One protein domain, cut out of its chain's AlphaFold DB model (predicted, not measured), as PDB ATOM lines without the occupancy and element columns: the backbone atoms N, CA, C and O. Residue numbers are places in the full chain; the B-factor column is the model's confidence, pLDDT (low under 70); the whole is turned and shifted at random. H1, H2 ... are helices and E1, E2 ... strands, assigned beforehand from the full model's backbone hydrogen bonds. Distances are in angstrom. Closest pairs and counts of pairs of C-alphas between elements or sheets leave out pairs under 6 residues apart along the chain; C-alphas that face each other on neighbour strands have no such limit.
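AT A GLANCE: This is residues 21 to 155 of the 787 residues of an uncharacterized protein of Spodoptera exigua (UniProt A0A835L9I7). A small parallel sheet, E2, E3 and E4, makes the middle of a three-layer body, with H5 and H6 packed over one face and H7 over the other. H3 packs beside H5, H1 crosses H3 farther out, and a long arm of residues 31 to 44, H2 and E1 reaches away from this body and makes much of the length. The printed part has 135 residues with seven named helices and four named strands, in the order H1 H2 E1 H3 H4 E2 H5 E3 H6 E4 H7, and its class is mixed, helices and strands. It is only just compact, close to loose, with a radius of gyration of the C-alphas of 17.0 A, and its elongated outline spans 55 by 35 by 25 A.

IN THESE COORDINATES: The sheet holds E2, residues 79 to 82, E3, residues 102 to 106, 13.1 A long, and E4, residues 124 to 127. H5 is residues 86 to 98, 18.2 A; H6 is residues 112 to 120, 12.1 A; H7 is residues 132 to 146, 20.5 A, ending at C-alpha 146 (223.772, 209.905, 234.891). H3 is residues 60 to 68, 12.2 A, and H4 residues 72 to 77. H1, residues 21 to 30, is 14.4 A long and begins at C-alpha 21 (234.298, 226.372, 261.282). H2 is residues 45 to 48, and E1, residues 51 to 56, is 16.4 A long.

HOW THE PARTS SIT: E3 is the inner strand, parallel to E2 at 14 degrees, with N 105 and O 81 at 2.8 A, and to E4 at 18 degrees, with N 104 and O 124 at 2.9 A, each within hydrogen-bond range. E2, H5, E3 and E3, H6, E4 are strand-helix-strand units, two parallel neighbour strands with a helix between, each with a right-handed crossover. H5, at a height over the sheet of 9.0 A, and H6, at 10.2 A, lie on the same face and touch at Ile 89 and Ala 118, their closest C-alphas, 4.7 A apart. H7 is on the opposite face at 7.5 A, over E2 and E3. H3 touches H5, closest C-alphas Glu 60 and Ala 90, 5.1 A. H1 touches H3, about perpendicular at 87 degrees, closest C-alphas Ala 26 and Asn 65, 6.1 A. H4 is close to H3 but not clearly touching, closest C-alphas Leu 67 and Lys 75, 7.8 A. E1 pairs with no named strand and is apart from H3; its closest C-alpha to H2 is Leu 52, 5.0 A from that of Ser 45. Every O i to N i+4 pair is within hydrogen-bond range in H1, H3, H4, H5, H6 and H7; H2 is too short for one.

THE WHOLE: The C-alphas farthest apart, those of Lys 46 and Glu 145, are 55.8 A apart. The printed part has no cut. The link from H1 to H2, 14 residues, is long; the other links are tight. The mean pLDDT of the printed part is 90.3, and residue 58 is under 70.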
ATOM      1  N   GLU A  21     235.578 225.702 261.535       98.06
ATOM      2  CA  GLU A  21     234.298 226.372 261.282       98.06
ATOM      3  C   GLU A  21     233.379 225.526 260.388       98.06
ATOM      4  O   GLU A  21     232.166 225.507 260.598       98.06
ATOM      5  N   ASP A  22     233.951 224.765 259.445       97.62
ATOM      6  CA  ASP A  22     233.194 223.832 258.604       97.62
ATOM      7  C   ASP A  22     232.587 222.692 259.449       97.62
ATOM      8  O   ASP A  22     231.433 222.303 259.252       97.62
ATOM      9  N   ILE A  23     233.348 222.180 260.425       98.06
ATOM     10  CA  ILE A  23     232.902 221.137 261.364       98.06
ATOM     11  C   ILE A  23     231.835 221.684 262.315       98.06
ATOM     12  O   ILE A  23     230.838 221.013 262.580       98.06
ATOM     13  N   LEU A  24     231.998 222.912 262.809       98.06
ATOM     14  CA  LEU A  24     231.001 223.553 263.662       98.06
ATOM     15  C   LEU A  24     229.679 223.769 262.907       98.06
ATOM     16  O   LEU A  24     228.608 223.478 263.439       98.06
ATOM     17  N   ALA A  25     229.745 224.198 261.644       97.81
ATOM     18  CA  ALA A  25     228.568 224.313 260.784       97.81
ATOM     19  C   ALA A  25     227.926 222.944 260.489       97.81
ATOM     20  O   ALA A  25     226.703 222.843 260.365       97.81
ATOM     21  N   ALA A  26     228.725 221.879 260.370       97.25
ATOM     22  CA  ALA A  26     228.227 220.507 260.268       97.25
ATOM     23  C   ALA A  26     227.500 220.061 261.542       97.25
ATOM     24  O   ALA A  26     226.393 219.529 261.461       97.25
ATOM     25  N   TYR A  27     228.077 220.343 262.712       96.25
ATOM     26  CA  TYR A  27     227.484 220.030 264.010       96.25
ATOM     27  C   TYR A  27     226.108 220.681 264.165       96.25
ATOM     28  O   TYR A  27     225.135 219.991 264.459       96.25
ATOM     29  N   GLN A  28     225.998 221.978 263.861       95.75
ATOM     30  CA  GLN A  28     224.733 222.719 263.936       95.75
ATOM     31  C   GLN A  28     223.632 222.115 263.052       95.75
ATOM     32  O   GLN A  28     222.480 222.053 263.473       95.75
ATOM     33  N   ARG A  29     223.973 221.618 261.856       94.69
ATOM     34  CA  ARG A  29     223.008 220.970 260.947       94.69
ATOM     35  C   ARG A  29     222.522 219.605 261.434       94.69
ATOM     36  O   ARG A  29     221.477 219.151 260.984       94.69
ATOM     37  N   MET A  30     223.272 218.945 262.315       91.06
ATOM     38  CA  MET A  30     222.939 217.614 262.833       91.06
ATOM     39  C   MET A  30     222.121 217.639 264.121       91.06
ATOM     40  O   MET A  30     221.525 216.616 264.466       91.06
ATOM     41  N   VAL A  31     222.082 218.770 264.834       89.94
ATOM     42  CA  VAL A  31     221.336 218.896 266.094       89.94
ATOM     43  C   VAL A  31     219.868 218.513 265.873       89.94
ATOM     44  O   VAL A  31     219.182 219.073 265.020       89.94
ATOM     45  N   GLY A  32     219.393 217.525 266.634       85.56
ATOM     46  CA  GLY A  32     218.024 217.000 266.545       85.56
ATOM     47  C   GLY A  32     217.759 216.045 265.373       85.56
ATOM     48  O   GLY A  32     216.664 215.503 265.283       85.56
ATOM     49  N   GLN A  33     218.737 215.816 264.493       87.31
ATOM     50  CA  GLN A  33     218.608 214.963 263.302       87.31
ATOM     51  C   GLN A  33     219.441 213.683 263.414       87.31
ATOM     52  O   GLN A  33     218.996 212.603 263.022       87.31
ATOM     53  N   VAL A  34     220.645 213.803 263.978       87.50
ATOM     54  CA  VAL A  34     221.537 212.683 264.283       87.50
ATOM     55  C   VAL A  34     221.629 212.541 265.798       87.50
ATOM     56  O   VAL A  34     221.772 213.526 266.521       87.50
ATOM     57  N   ILE A  35     221.521 211.304 266.284       87.12
ATOM     58  CA  ILE A  35     221.574 211.012 267.717       87.12
ATOM     59  C   ILE A  35     222.968 211.350 268.242       87.12
ATOM     60  O   ILE A  35     223.974 210.864 267.726       87.12
ATOM     61  N   ARG A  36     223.016 212.131 269.321       88.88
ATOM     62  CA  ARG A  36     224.238 212.335 270.098       88.88
ATOM     63  C   ARG A  36     224.578 211.040 270.837       88.88
ATOM     64  O   ARG A  36     223.877 210.650 271.770       88.88
ATOM     65  N   THR A  37     225.636 210.364 270.410       90.00
ATOM     66  CA  THR A  37     226.029 209.055 270.954       90.00
ATOM     67  C   THR A  37     226.697 209.198 272.319       90.00
ATOM     68  O   THR A  37     227.323 210.218 272.627       90.00
ATOM     69  N   GLN A  38     226.569 208.178 273.163       87.50
ATOM     70  CA  GLN A  38     227.181 208.181 274.492       87.50
ATOM     71  C   GLN A  38     228.704 207.972 274.407       87.50
ATOM     72  O   GLN A  38     229.218 207.422 273.431       87.50
ATOM     73  N   CYS A  39     229.415 208.414 275.446       92.00
ATOM     74  CA  CYS A  39     230.840 208.147 275.649       92.00
ATOM     75  C   CYS A  39     231.060 207.572 277.061       92.00
ATOM     76  O   CYS A  39     231.640 208.246 277.912       92.00
ATOM     77  N   PRO A  40     230.509 206.380 277.368       90.38
ATOM     78  CA  PRO A  40     230.630 205.790 278.694       90.38
ATOM     79  C   PRO A  40     232.077 205.408 279.006       90.38
ATOM     80  O   PRO A  40     232.858 205.050 278.116       90.38
ATOM     81  N   ARG A  41     232.412 205.442 280.297       92.69
ATOM     82  CA  ARG A  41     233.652 204.867 280.815       92.69
ATOM     83  C   ARG A  41     233.610 203.347 280.654       92.69
ATOM     84  O   ARG A  41     232.641 202.715 281.054       92.69
ATOM     85  N   ALA A  42     234.674 202.771 280.113       93.06
ATOM     86  CA  ALA A  42     234.804 201.338 279.899       93.06
ATOM     87  C   ALA A  42     235.063 200.588 281.214       93.06
ATOM     88  O   ALA A  42     235.917 200.997 282.018       93.06
ATOM     89  N   HIS A  43     234.414 199.442 281.397       90.25
ATOM     90  CA  HIS A  43     234.653 198.532 282.516       90.25
ATOM     91  C   HIS A  43     236.099 198.026 282.571       90.25
ATOM     92  O   HIS A  43     236.635 197.851 283.673       90.25
ATOM     93  N   MET A  44     236.748 197.862 281.419       91.19
ATOM     94  CA  MET A  44     238.123 197.373 281.303       91.19
ATOM     95  C   MET A  44     239.205 198.415 281.646       91.19
ATOM     96  O   MET A  44     240.395 198.098 281.626       91.19
ATOM     97  N   SER A  45     238.826 199.648 282.016       93.31
ATOM     98  CA  SER A  45     239.753 200.742 282.376       93.31
ATOM     99  C   SER A  45     240.840 200.311 283.371       93.31
ATOM    100  O   SER A  45     242.036 200.472 283.125       93.31
ATOM    101  N   LYS A  46     240.437 199.682 284.487       88.25
ATOM    102  CA  LYS A  46     241.365 199.229 285.541       88.25
ATOM    103  C   LYS A  46     242.388 198.221 285.005       88.25
ATOM    104  O   LYS A  46     243.563 198.312 285.345       88.25
ATOM    105  N   LYS A  47     241.947 197.298 284.145       89.44
ATOM    106  CA  LYS A  47     242.777 196.250 283.533       89.44
ATOM    107  C   LYS A  47     243.781 196.822 282.531       89.44
ATOM    108  O   LYS A  47     244.919 196.370 282.486       89.44
ATOM    109  N   LEU A  48     243.382 197.839 281.768       92.94
ATOM    110  CA  LEU A  48     244.252 198.521 280.803       92.94
ATOM    111  C   LEU A  48     245.194 199.549 281.453       92.94
ATOM    112  O   LEU A  48     246.136 200.011 280.812       92.94
ATOM    113  N   GLY A  49     244.955 199.914 282.716       93.31
ATOM    114  CA  GLY A  49     245.739 200.925 283.428       93.31
ATOM    115  C   GLY A  49     245.519 202.348 282.906       93.31
ATOM    116  O   GLY A  49     246.387 203.198 283.098       93.31
ATOM    117  N   VAL A  50     244.389 202.603 282.240       96.19
ATOM    118  CA  VAL A  50     243.971 203.914 281.719       96.19
ATOM    119  C   VAL A  50     242.504 204.149 282.072       96.19
ATOM    120  O   VAL A  50     241.734 203.196 282.188       96.19
ATOM    121  N   GLU A  51     242.079 205.398 282.223       97.44
ATOM    122  CA  GLU A  51     240.653 205.721 282.302       97.44
ATOM    123  C   GLU A  51     240.077 205.758 280.885       97.44
ATOM    124  O   GLU A  51     240.059 206.803 280.235       97.44
ATOM    125  N   LEU A  52     239.668 204.593 280.380       97.50
ATOM    126  CA  LEU A  52     239.172 204.446 279.018       97.50
ATOM    127  C   LEU A  52     237.696 204.850 278.923       97.50
ATOM    128  O   LEU A  52     236.876 204.411 279.724       97.50
ATOM    129  N   TYR A  53     237.353 205.601 277.882       97.31
ATOM    130  CA  TYR A  53     235.990 205.945 277.484       97.31
ATOM    131  C   TYR A  53     235.746 205.497 276.037       97.31
ATOM    132  O   TYR A  53     236.616 205.649 275.175       97.31
ATOM    133  N   MET A  54     234.574 204.925 275.751       95.06
ATOM    134  CA  MET A  54     234.246 204.367 274.433       95.06
ATOM    135  C   MET A  54     233.189 205.207 273.724       95.06
ATOM    136  O   MET A  54     232.024 205.210 274.106       95.06
ATOM    137  N   LYS A  55     233.571 205.902 272.651       95.81
ATOM    138  CA  LYS A  55     232.636 206.664 271.812       95.81
ATOM    139  C   LYS A  55     232.074 205.762 270.710       95.81
ATOM    140  O   LYS A  55     232.809 205.387 269.800       95.81
ATOM    141  N   GLN A  56     230.793 205.401 270.783       87.12
ATOM    142  CA  GLN A  56     230.151 204.480 269.829       87.12
ATOM    143  C   GLN A  56     229.522 205.240 268.656       87.12
ATOM    144  O   GLN A  56     228.378 205.675 268.749       87.12
ATOM    145  N   ASP A  57     230.253 205.432 267.557       78.19
ATOM    146  CA  ASP A  57     229.780 206.268 266.446       78.19
ATOM    147  C   ASP A  57     230.574 206.044 265.157       78.19
ATOM    148  O   ASP A  57     231.801 206.000 265.236       78.19
ATOM    149  N   PHE A  58     229.915 205.977 263.988       67.69
ATOM    150  CA  PHE A  58     230.541 206.310 262.696       67.69
ATOM    151  C   PHE A  58     229.578 206.291 261.485       67.69
ATOM    152  O   PHE A  58     228.550 205.616 261.467       67.69
ATOM    153  N   LYS A  59     230.020 206.948 260.399       83.19
ATOM    154  CA  LYS A  59     229.482 207.027 259.023       83.19
ATOM    155  C   LYS A  59     228.155 207.748 258.811       83.19
ATOM    156  O   LYS A  59     228.030 208.386 257.768       83.19
ATOM    157  N   GLU A  60     227.193 207.693 259.731       88.12
ATOM    158  CA  GLU A  60     225.914 208.408 259.544       88.12
ATOM    159  C   GLU A  60     226.134 209.925 259.429       88.12
ATOM    160  O   GLU A  60     225.585 210.555 258.530       88.12
ATOM    161  N   ARG A  61     227.013 210.483 260.267       91.62
ATOM    162  CA  ARG A  61     227.284 211.924 260.377       91.62
ATOM    163  C   ARG A  61     227.829 212.539 259.099       91.62
ATOM    164  O   ARG A  61     227.171 213.387 258.503       91.62
ATOM    165  N   GLY A  62     229.010 212.108 258.649       92.06
ATOM    166  CA  GLY A  62     229.626 212.628 257.429       92.06
ATOM    167  C   GLY A  62     228.695 212.550 256.217       92.06
ATOM    168  O   GLY A  62     228.578 213.501 255.444       92.06
ATOM    169  N   ILE A  63     227.968 211.441 256.088       92.94
ATOM    170  CA  ILE A  63     227.033 211.230 254.983       92.94
ATOM    171  C   ILE A  63     225.820 212.153 255.091       92.94
ATOM    172  O   ILE A  63     225.498 212.822 254.113       92.94
ATOM    173  N   TYR A  64     225.180 212.244 256.258       94.19
ATOM    174  CA  TYR A  64     224.073 213.174 256.476       94.19
ATOM    175  C   TYR A  64     224.490 214.610 256.136       94.19
ATOM    176  O   TYR A  64     223.803 215.295 255.381       94.19
ATOM    177  N   ASN A  65     225.673 215.024 256.604       96.00
ATOM    178  CA  ASN A  65     226.244 216.343 256.350       96.00
ATOM    179  C   ASN A  65     226.359 216.672 254.861       96.00
ATOM    180  O   ASN A  65     226.030 217.783 254.444       96.00
ATOM    181  N   ALA A  66     226.856 215.713 254.081       94.75
ATOM    182  CA  ALA A  66     227.025 215.861 252.646       94.75
ATOM    183  C   ALA A  66     225.672 215.893 251.921       94.75
ATOM    184  O   ALA A  66     225.482 216.710 251.026       94.75
ATOM    185  N   LEU A  67     224.718 215.050 252.330       94.75
ATOM    186  CA  LEU A  67     223.405 214.945 251.690       94.75
ATOM    187  C   LEU A  67     222.533 216.187 251.897       94.75
ATOM    188  O   LEU A  67     221.856 216.619 250.963       94.75
ATOM    189  N   VAL A  68     222.543 216.791 253.090       95.06
ATOM    190  CA  VAL A  68     221.713 217.982 253.349       95.06
ATOM    191  C   VAL A  68     222.170 219.207 252.556       95.06
ATOM    192  O   VAL A  68     221.329 220.038 252.214       95.06
ATOM    193  N   LEU A  69     223.462 219.279 252.213       95.06
ATOM    194  CA  LEU A  69     224.062 220.361 251.423       95.06
ATOM    195  C   LEU A  69     223.866 220.218 249.912       95.06
ATOM    196  O   LEU A  69     224.199 221.141 249.172       95.06
ATOM    197  N   LEU A  70     223.320 219.094 249.444       94.38
ATOM    198  CA  LEU A  70     222.976 218.943 248.035       94.38
ATOM    199  C   LEU A  70     221.894 219.951 247.632       94.38
ATOM    200  O   LEU A  70     220.929 220.179 248.372       94.38
ATOM    201  N   SER A  71     222.028 220.499 246.425       94.69
ATOM    202  CA  SER A  71     220.977 221.304 245.805       94.69
ATOM    203  C   SER A  71     219.728 220.460 245.534       94.69
ATOM    204  O   SER A  71     219.796 219.233 245.431       94.69
ATOM    205  N   ASP A  72     218.573 221.101 245.358       94.81
ATOM    206  CA  ASP A  72     217.332 220.384 245.036       94.81
ATOM    207  C   ASP A  72     217.429 219.602 243.716       94.81
ATOM    208  O   ASP A  72     216.832 218.536 243.577       94.81
ATOM    209  N   GLU A  73     218.211 220.098 242.752       94.81
ATOM    210  CA  GLU A  73     218.496 219.384 241.506       94.81
ATOM    211  C   GLU A  73     219.320 218.116 241.770       94.81
ATOM    212  O   GLU A  73     218.953 217.034 241.310       94.81
ATOM    213  N   GLN A  74     220.381 218.216 242.577       93.88
ATOM    214  CA  GLN A  74     221.208 217.067 242.957       93.88
ATOM    215  C   GLN A  74     220.414 216.034 243.764       93.88
ATOM    216  O   GLN A  74     220.545 214.837 243.514       93.88
ATOM    217  N   LYS A  75     219.553 216.476 244.690       94.38
ATOM    218  CA  LYS A  75     218.670 215.595 245.473       94.38
ATOM    219  C   LYS A  75     217.684 214.841 244.583       94.38
ATOM    220  O   LYS A  75     217.474 213.652 244.801       94.38
ATOM    221  N   LYS A  76     217.120 215.500 243.562       94.88
ATOM    222  CA  LYS A  76     216.213 214.867 242.586       94.88
ATOM    223  C   LYS A  76     216.921 213.851 241.692       94.88
ATOM    224  O   LYS A  76     216.356 212.796 241.426       94.88
ATOM    225  N   LEU A  77     218.131 214.165 241.222       95.00
ATOM    226  CA  LEU A  77     218.928 213.246 240.398       95.00
ATOM    227  C   LEU A  77     219.395 212.031 241.207       95.00
ATOM    228  O   LEU A  77     219.346 210.902 240.717       95.00
ATOM    229  N   GLY A  78     219.798 212.262 242.453       94.25
ATOM    230  CA  GLY A  78     220.260 211.241 243.378       94.25
ATOM    231  C   GLY A  78     221.779 211.144 243.489       94.25
ATOM    232  O   GLY A  78     222.557 211.863 242.850       94.25
ATOM    233  N   VAL A  79     222.202 210.218 244.341       94.94
ATOM    234  CA  VAL A  79     223.602 210.004 244.707       94.94
ATOM    235  C   VAL A  79     224.067 208.605 244.343       94.94
ATOM    236  O   VAL A  79     223.292 207.642 244.323       94.94
ATOM    237  N   ILE A  80     225.364 208.487 244.091       94.12
ATOM    238  CA  ILE A  80     226.033 207.211 243.883       94.12
ATOM    239  C   ILE A  80     227.309 207.146 244.712       94.12
ATOM    240  O   ILE A  80     228.061 208.110 244.803       94.12
ATOM    241  N   THR A  81     227.571 205.997 245.323       91.56
ATOM    242  CA  THR A  81     228.822 205.747 246.046       91.56
ATOM    243  C   THR A  81     229.371 204.366 245.717       91.56
ATOM    244  O   THR A  81     228.630 203.477 245.298       91.56
ATOM    245  N   SER A  82     230.669 204.173 245.931       89.06
ATOM    246  CA  SER A  82     231.302 202.857 245.935       89.06
ATOM    247  C   SER A  82     231.634 202.477 247.373       89.06
ATOM    248  O   SER A  82     232.358 203.199 248.061       89.06
ATOM    249  N   SER A  83     231.078 201.374 247.869       85.44
ATOM    250  CA  SER A  83     231.362 200.892 249.225       85.44
ATOM    251  C   SER A  83     231.043 199.414 249.359       85.44
ATOM    252  O   SER A  83     229.934 199.002 249.065       85.44
ATOM    253  N   SER A  84     231.967 198.626 249.901       72.38
ATOM    254  CA  SER A  84     231.718 197.234 250.290       72.38
ATOM    255  C   SER A  84     231.035 197.090 251.659       72.38
ATOM    256  O   SER A  84     230.848 195.964 252.123       72.38
ATOM    257  N   GLY A  85     230.677 198.192 252.340       80.00
ATOM    258  CA  GLY A  85     230.183 198.110 253.713       80.00
ATOM    259  C   GLY A  85     229.523 199.363 254.288       80.00
ATOM    260  O   GLY A  85     228.533 199.854 253.752       80.00
ATOM    261  N   ASN A  86     230.029 199.843 255.429       87.19
ATOM    262  CA  ASN A  86     229.305 200.762 256.325       87.19
ATOM    263  C   ASN A  86     228.917 202.098 255.684       87.19
ATOM    264  O   ASN A  86     227.821 202.590 255.941       87.19
ATOM    265  N   SER A  87     229.755 202.660 254.803       88.31
ATOM    266  CA  SER A  87     229.390 203.884 254.073       88.31
ATOM    267  C   SER A  87     228.169 203.668 253.173       88.31
ATOM    268  O   SER A  87     227.324 204.548 253.084       88.31
ATOM    269  N   GLY A  88     228.049 202.506 252.522       89.69
ATOM    270  CA  GLY A  88     226.891 202.174 251.686       89.69
ATOM    271  C   GLY A  88     225.597 202.064 252.496       89.69
ATOM    272  O   GLY A  88     224.571 202.599 252.085       89.69
ATOM    273  N   ILE A  89     225.662 201.446 253.680       90.44
ATOM    274  CA  ILE A  89     224.524 201.324 254.609       90.44
ATOM    275  C   ILE A  89     224.086 202.702 255.121       90.44
ATOM    276  O   ILE A  89     222.901 203.026 255.093       90.44
ATOM    277  N   ALA A  90     225.037 203.531 255.556       91.12
ATOM    278  CA  ALA A  90     224.746 204.879 256.034       91.12
ATOM    279  C   ALA A  90     224.212 205.790 254.913       91.12
ATOM    280  O   ALA A  90     223.329 206.610 255.164       91.12
ATOM    281  N   MET A  91     224.685 205.617 253.673       92.25
ATOM    282  CA  MET A  91     224.135 206.304 252.503       92.25
ATOM    283  C   MET A  91     222.681 205.900 252.269       92.25
ATOM    284  O   MET A  91     221.829 206.777 252.175       92.25
ATOM    285  N   ALA A  92     222.390 204.597 252.256       92.88
ATOM    286  CA  ALA A  92     221.038 204.074 252.079       92.88
ATOM    287  C   ALA A  92     220.069 204.620 253.141       92.88
ATOM    288  O   ALA A  92     219.032 205.182 252.798       92.88
ATOM    289  N   LEU A  93     220.453 204.540 254.422       90.81
ATOM    290  CA  LEU A  93     219.649 205.026 255.546       90.81
ATOM    291  C   LEU A  93     219.303 206.514 255.410       90.81
ATOM    292  O   LEU A  93     218.135 206.885 255.489       90.81
ATOM    293  N   ASN A  94     220.308 207.372 255.213       92.50
ATOM    294  CA  ASN A  94     220.083 208.816 255.153       92.50
ATOM    295  C   ASN A  94     219.351 209.237 253.878       92.50
ATOM    296  O   ASN A  94     218.503 210.122 253.925       92.50
ATOM    297  N   CYS A  95     219.638 208.591 252.749       94.31
ATOM    298  CA  CYS A  95     218.918 208.841 251.507       94.31
ATOM    299  C   CYS A  95     217.439 208.472 251.631       94.31
ATOM    300  O   CYS A  95     216.592 209.251 251.211       94.31
ATOM    301  N   SER A  96     217.126 207.342 252.270       92.44
ATOM    302  CA  SER A  96     215.747 206.943 252.565       92.44
ATOM    303  C   SER A  96     215.034 207.977 253.443       92.44
ATOM    304  O   SER A  96     213.964 208.451 253.067       92.44
ATOM    305  N   LYS A  97     215.668 208.417 254.542       90.56
ATOM    306  CA  LYS A  97     215.136 209.475 255.424       90.56
ATOM    307  C   LYS A  97     214.881 210.798 254.687       90.56
ATOM    308  O   LYS A  97     213.907 211.480 254.982       90.56
ATOM    309  N   LEU A  98     215.759 211.170 253.752       93.25
ATOM    310  CA  LEU A  98     215.710 212.445 253.023       93.25
ATOM    311  C   LEU A  98     214.948 212.372 251.686       93.25
ATOM    312  O   LEU A  98     214.840 213.388 251.002       93.25
ATOM    313  N   GLY A  99     214.453 211.198 251.283       94.81
ATOM    314  CA  GLY A  99     213.789 211.003 249.989       94.81
ATOM    315  C   GLY A  99     214.709 211.155 248.769       94.81
ATOM    316  O   GLY A  99     214.246 211.541 247.697       94.81
ATOM    317  N   ILE A 100     216.008 210.879 248.914       96.19
ATOM    318  CA  ILE A 100     217.015 211.010 247.848       96.19
ATOM    319  C   ILE A 100     217.234 209.641 247.178       96.19
ATOM    320  O   ILE A 100     217.481 208.658 247.879       96.19
ATOM    321  N   PRO A 101     217.209 209.524 245.837       95.94
ATOM    322  CA  PRO A 101     217.563 208.276 245.166       95.94
ATOM    323  C   PRO A 101     219.026 207.890 245.433       95.94
ATOM    324  O   PRO A 101     219.937 208.691 245.224       95.94
ATOM    325  N   CYS A 102     219.268 206.650 245.861       95.56
ATOM    326  CA  CYS A 102     220.599 206.166 246.230       95.56
ATOM    327  C   CYS A 102     221.009 204.943 245.408       95.56
ATOM    328  O   CYS A 102     220.280 203.951 245.348       95.56
ATOM    329  N   SER A 103     222.200 204.991 244.808       95.69
ATOM    330  CA  SER A 103     222.862 203.827 244.210       95.69
ATOM    331  C   SER A 103     224.168 203.505 244.937       95.69
ATOM    332  O   SER A 103     224.988 204.388 245.184       95.69
ATOM    333  N   VAL A 104     224.404 202.229 245.241       94.75
ATOM    334  CA  VAL A 104     225.654 201.772 245.862       94.75
ATOM    335  C   VAL A 104     226.297 200.716 244.975       94.75
ATOM    336  O   VAL A 104     225.726 199.652 244.733       94.75
ATOM    337  N   VAL A 105     227.499 201.016 244.488       94.44
ATOM    338  CA  VAL A 105     228.307 200.082 243.706       94.44
ATOM    339  C   VAL A 105     229.177 199.264 244.654       94.44
ATOM    340  O   VAL A 105     229.884 199.823 245.496       94.44
ATOM    341  N   MET A 106     229.119 197.941 244.528       91.94
ATOM    342  CA  MET A 106     229.859 197.003 245.374       91.94
ATOM    343  C   MET A 106     230.582 195.952 244.519       91.94
ATOM    344  O   MET A 106     230.064 195.572 243.466       91.94
ATOM    345  N   PRO A 107     231.735 195.419 244.959       87.25
ATOM    346  CA  PRO A 107     232.379 194.303 244.272       87.25
ATOM    347  C   PRO A 107     231.579 193.010 244.468       87.25
ATOM    348  O   PRO A 107     230.855 192.856 245.454       87.25
ATOM    349  N   PHE A 108     231.759 192.027 243.580       82.50
ATOM    350  CA  PHE A 108     231.022 190.751 243.654       82.50
ATOM    351  C   PHE A 108     231.228 189.987 244.971       82.50
ATOM    352  O   PHE A 108     230.339 189.263 245.410       82.50
ATOM    353  N   LYS A 109     232.385 190.171 245.616       79.62
ATOM    354  CA  LYS A 109     232.753 189.525 246.886       79.62
ATOM    355  C   LYS A 109     232.266 190.277 248.135       79.62
ATOM    356  O   LYS A 109     232.618 189.881 249.242       79.62
ATOM    357  N   ALA A 110     231.521 191.375 247.988       78.06
ATOM    358  CA  ALA A 110     231.022 192.136 249.132       78.06
ATOM    359  C   ALA A 110     230.096 191.284 250.018       78.06
ATOM    360  O   ALA A 110     229.336 190.450 249.521       78.06
ATOM    361  N   SER A 111     230.149 191.527 251.333       75.94
ATOM    362  CA  SER A 111     229.360 190.799 252.333       75.94
ATOM    363  C   SER A 111     227.872 190.800 251.981       75.94
ATOM    364  O   SER A 111     227.271 191.861 251.797       75.94
ATOM    365  N   ILE A 112     227.270 189.608 251.939       77.44
ATOM    366  CA  ILE A 112     225.833 189.431 251.692       77.44
ATOM    367  C   ILE A 112     225.027 190.214 252.733       77.44
ATOM    368  O   ILE A 112     224.128 190.963 252.369       77.44
ATOM    369  N   PHE A 113     225.419 190.142 254.010       78.12
ATOM    370  CA  PHE A 113     224.772 190.885 255.093       78.12
ATOM    371  C   PHE A 113     224.738 192.399 254.826       78.12
ATOM    372  O   PHE A 113     223.675 193.017 254.897       78.12
ATOM    373  N   LYS A 114     225.885 193.001 254.474       82.94
ATOM    374  CA  LYS A 114     225.977 194.454 254.239       82.94
ATOM    375  C   LYS A 114     225.189 194.875 252.989       82.94
ATOM    376  O   LYS A 114     224.566 195.935 252.991       82.94
ATOM    377  N   ARG A 115     225.158 194.019 251.960       84.69
ATOM    378  CA  ARG A 115     224.354 194.210 250.743       84.69
ATOM    379  C   ARG A 115     222.858 194.198 251.037       84.69
ATOM    380  O   ARG A 115     222.187 195.187 250.762       84.69
ATOM    381  N   THR A 116     222.363 193.127 251.653       83.56
ATOM    382  CA  THR A 116     220.940 192.970 251.987       83.56
ATOM    383  C   THR A 116     220.455 194.085 252.908       83.56
ATOM    384  O   THR A 116     219.341 194.580 252.750       83.56
ATOM    385  N   LEU A 117     221.292 194.529 253.852       84.38
ATOM    386  CA  LEU A 117     220.950 195.651 254.720       84.38
ATOM    387  C   LEU A 117     220.806 196.964 253.937       84.38
ATOM    388  O   LEU A 117     219.830 197.678 254.148       84.38
ATOM    389  N   ALA A 118     221.733 197.276 253.029       89.44
ATOM    390  CA  ALA A 118     221.641 198.474 252.194       89.44
ATOM    391  C   ALA A 118     220.434 198.429 251.230       89.44
ATOM    392  O   ALA A 118     219.748 199.439 251.080       89.44
ATOM    393  N   GLU A 119     220.122 197.267 250.642       89.12
ATOM    394  CA  GLU A 119     218.922 197.061 249.805       89.12
ATOM    395  C   GLU A 119     217.635 197.289 250.595       89.12
ATOM    396  O   GLU A 119     216.757 198.029 250.154       89.12
ATOM    397  N   ARG A 120     217.537 196.708 251.797       87.31
ATOM    398  CA  ARG A 120     216.376 196.873 252.683       87.31
ATOM    399  C   ARG A 120     216.163 198.330 253.097       87.31
ATOM    400  O   ARG A 120     215.031 198.732 253.336       87.31
ATOM    401  N   LEU A 121     217.239 199.110 253.176       89.56
ATOM    402  CA  LEU A 121     217.202 200.549 253.442       89.56
ATOM    403  C   LEU A 121     216.902 201.389 252.184       89.56
ATOM    404  O   LEU A 121     216.945 202.611 252.254       89.56
ATOM    405  N   GLY A 122     216.599 200.766 251.041       89.06
ATOM    406  CA  GLY A 122     216.132 201.445 249.830       89.06
ATOM    407  C   GLY A 122     217.221 201.824 248.824       89.06
ATOM    408  O   GLY A 122     216.919 202.498 247.837       89.06
ATOM    409  N   ALA A 123     218.475 201.408 249.019       93.50
ATOM    410  CA  ALA A 123     219.518 201.649 248.024       93.50
ATOM    411  C   ALA A 123     219.438 200.662 246.852       93.50
ATOM    412  O   ALA A 123     219.257 199.456 247.025       93.50
ATOM    413  N   LYS A 124     219.683 201.168 245.642       95.06
ATOM    414  CA  LYS A 124     219.897 200.340 244.453       95.06
ATOM    415  C   LYS A 124     221.324 199.797 244.450       95.06
ATOM    416  O   LYS A 124     222.274 200.554 244.238       95.06
ATOM    417  N   ILE A 125     221.484 198.489 244.633       94.44
ATOM    418  CA  ILE A 125     222.800 197.841 244.585       94.44
ATOM    419  C   ILE A 125     223.208 197.532 243.148       94.44
ATOM    420  O   ILE A 125     222.439 196.981 242.362       94.44
ATOM    421  N   ILE A 126     224.448 197.885 242.813       94.69
ATOM    422  CA  ILE A 126     225.081 197.589 241.528       94.69
ATOM    423  C   ILE A 126     226.332 196.762 241.813       94.69
ATOM    424  O   ILE A 126     227.309 197.272 242.359       94.69
ATOM    425  N   LEU A 127     226.314 195.480 241.450       92.69
ATOM    426  CA  LEU A 127     227.500 194.638 241.570       92.69
ATOM    427  C   LEU A 127     228.423 194.831 240.376       92.69
ATOM    428  O   LEU A 127     228.047 194.522 239.245       92.69
ATOM    429  N   HIS A 128     229.632 195.319 240.630       94.12
ATOM    430  CA  HIS A 128     230.625 195.507 239.586       94.12
ATOM    431  C   HIS A 128     232.050 195.469 240.134       94.12
ATOM    432  O   HIS A 128     232.360 196.133 241.123       94.12
ATOM    433  N   GLY A 129     232.933 194.757 239.434       87.06
ATOM    434  CA  GLY A 129     234.358 194.692 239.751       87.06
ATOM    435  C   GLY A 129     234.752 193.536 240.673       87.06
ATOM    436  O   GLY A 129     233.944 193.004 241.443       87.06
ATOM    437  N   LYS A 130     236.023 193.131 240.581       81.56
ATOM    438  CA  LYS A 130     236.627 192.100 241.451       81.56
ATOM    439  C   LYS A 130     237.040 192.656 242.817       81.56
ATOM    440  O   LYS A 130     237.144 191.888 243.772       81.56
ATOM    441  N   ASP A 131     237.264 193.963 242.896       79.69
ATOM    442  CA  ASP A 131     237.721 194.686 244.076       79.69
ATOM    443  C   ASP A 131     237.090 196.089 244.151       79.69
ATOM    444  O   ASP A 131     236.348 196.519 243.265       79.69
ATOM    445  N   MET A 132     237.376 196.799 245.241       83.81
ATOM    446  CA  MET A 132     236.841 198.138 245.492       83.81
ATOM    447  C   MET A 132     237.324 199.200 244.498       83.81
ATOM    448  O   MET A 132     236.610 200.183 244.282       83.81
ATOM    449  N   ALA A 133     238.509 199.032 243.903       80.69
ATOM    450  CA  ALA A 133     239.031 199.987 242.931       80.69
ATOM    451  C   ALA A 133     238.214 199.920 241.634       80.69
ATOM    452  O   ALA A 133     237.776 200.958 241.131       80.69
ATOM    453  N   ASP A 134     237.908 198.710 241.159       85.31
ATOM    454  CA  ASP A 134     237.035 198.504 240.001       85.31
ATOM    455  C   ASP A 134     235.611 199.024 240.258       85.31
ATOM    456  O   ASP A 134     235.045 199.731 239.418       85.31
ATOM    457  N   SER A 135     235.039 198.752 241.440       90.56
ATOM    458  CA  SER A 135     233.725 199.290 241.826       90.56
ATOM    459  C   SER A 135     233.718 200.819 241.867       90.56
ATOM    460  O   SER A 135     232.754 201.442 241.423       90.56
ATOM    461  N   LYS A 136     234.793 201.446 242.372       88.50
ATOM    462  CA  LYS A 136     234.931 202.910 242.404       88.50
ATOM    463  C   LYS A 136     234.988 203.495 240.996       88.50
ATOM    464  O   LYS A 136     234.237 204.426 240.714       88.50
ATOM    465  N   ARG A 137     235.815 202.931 240.110       88.31
ATOM    466  CA  ARG A 137     235.917 203.385 238.714       88.31
ATOM    467  C   ARG A 137     234.556 203.323 238.018       88.31
ATOM    468  O   ARG A 137     234.140 204.291 237.387       88.31
ATOM    469  N   HIS A 138     233.821 202.228 238.208       92.31
ATOM    470  CA  HIS A 138     232.480 202.078 237.645       92.31
ATOM    471  C   HIS A 138     231.461 203.058 238.245       92.31
ATOM    472  O   HIS A 138     230.663 203.640 237.514       92.31
ATOM    473  N   ALA A 139     231.508 203.297 239.560       92.06
ATOM    474  CA  ALA A 139     230.660 204.292 240.211       92.06
ATOM    475  C   ALA A 139     230.895 205.703 239.654       92.06
ATOM    476  O   ALA A 139     229.929 206.405 239.371       92.06
ATOM    477  N   MET A 140     232.154 206.097 239.438       90.38
ATOM    478  CA  MET A 140     232.505 207.402 238.865       90.38
ATOM    479  C   MET A 140     232.056 207.537 237.405       90.38
ATOM    480  O   MET A 140     231.561 208.593 237.009       90.38
ATOM    481  N   MET A 141     232.166 206.466 236.612       91.31
ATOM    482  CA  MET A 141     231.616 206.431 235.252       91.31
ATOM    483  C   MET A 141     230.105 206.673 235.256       91.31
ATOM    484  O   MET A 141     229.628 207.602 234.607       91.31
ATOM    485  N   LEU A 142     229.364 205.897 236.050       92.69
ATOM    486  CA  LEU A 142     227.914 206.035 236.176       92.69
ATOM    487  C   LEU A 142     227.504 207.401 236.733       92.69
ATOM    488  O   LEU A 142     226.491 207.951 236.303       92.69
ATOM    489  N   ALA A 143     228.282 207.953 237.670       92.06
ATOM    490  CA  ALA A 143     228.055 209.282 238.219       92.06
ATOM    491  C   ALA A 143     228.079 210.345 237.120       92.06
ATOM    492  O   ALA A 143     227.159 211.152 237.025       92.06
ATOM    493  N   ARG A 144     229.079 210.297 236.233       89.19
ATOM    494  CA  ARG A 144     229.198 211.227 235.102       89.19
ATOM    495  C   ARG A 144     228.098 211.015 234.067       89.19
ATOM    496  O   ARG A 144     227.447 211.978 233.674       89.19
ATOM    497  N   GLU A 145     227.863 209.771 233.656       92.12
ATOM    498  CA  GLU A 145     226.856 209.427 232.641       92.12
ATOM    499  C   GLU A 145     225.441 209.838 233.060       92.12
ATOM    500  O   GLU A 145     224.659 210.320 232.242       92.12
ATOM    501  N   ARG A 146     225.112 209.658 234.342       92.06
ATOM    502  CA  ARG A 146     223.772 209.905 234.891       92.06
ATOM    503  C   ARG A 146     223.665 211.212 235.674       92.06
ATOM    504  O   ARG A 146     222.606 211.479 236.233       92.06
ATOM    505  N   LYS A 147     224.736 212.013 235.716       91.06
ATOM    506  CA  LYS A 147     224.844 213.258 236.498       91.06
ATOM    507  C   LYS A 147     224.506 213.073 237.989       91.06
ATOM    508  O   LYS A 147     223.927 213.956 238.612       91.06
ATOM    509  N   LEU A 148     224.848 211.915 238.554       90.31
ATOM    510  CA  LEU A 148     224.669 211.630 239.980       90.31
ATOM    511  C   LEU A 148     225.818 212.244 240.778       90.31
ATOM    512  O   LEU A 148     226.949 212.316 240.296       90.31
ATOM    513  N   THR A 149     225.553 212.621 242.026       88.25
ATOM    514  CA  THR A 149     226.614 213.119 242.915       88.25
ATOM    515  C   THR A 149     227.406 211.948 243.504       88.25
ATOM    516  O   THR A 149     226.809 211.013 244.038       88.25
ATOM    517  N   PHE A 150     228.738 212.003 243.416       84.06
ATOM    518  CA  PHE A 150     229.669 210.994 243.933       84.06
ATOM    519  C   PHE A 150     230.710 211.651 244.837       84.06
ATOM    520  O   PHE A 150     231.382 212.555 244.362       84.06
ATOM    521  N   ASP A 151     230.846 211.138 246.069       70.44
ATOM    522  CA  ASP A 151     231.823 211.521 247.112       70.44
ATOM    523  C   ASP A 151     231.900 213.036 247.430       70.44
ATOM    524  O   ASP A 151     231.691 213.902 246.584       70.44
ATOM    525  N   HIS A 152     232.153 213.410 248.688       83.19
ATOM    526  CA  HIS A 152     232.198 214.836 249.037       83.19
ATOM    527  C   HIS A 152     233.093 215.147 250.242       83.19
ATOM    528  O   HIS A 152     232.939 214.522 251.292       83.19
ATOM    529  N   PRO A 153     233.932 216.208 250.184       87.19
ATOM    530  CA  PRO A 153     234.680 216.692 251.346       87.19
ATOM    531  C   PRO A 153     233.827 217.016 252.585       87.19
ATOM    532  O   PRO A 153     234.340 216.930 253.697       87.19
ATOM    533  N   HIS A 154     232.528 217.304 252.422       94.19
ATOM    534  CA  HIS A 154     231.593 217.526 253.529       94.19
ATOM    535  C   HIS A 154     231.450 216.300 254.445       94.19
ATOM    536  O   HIS A 154     231.018 216.436 255.588       94.19
ATOM    537  N   ILE A 155     231.857 215.110 253.993       93.81
ATOM    538  CA  ILE A 155     231.924 213.921 254.844       93.81
ATOM    539  C   ILE A 155     232.929 214.123 255.987       93.81
ATOM    540  O   ILE A 155     232.624 213.777 257.123       93.81
TER     541      ILE A 155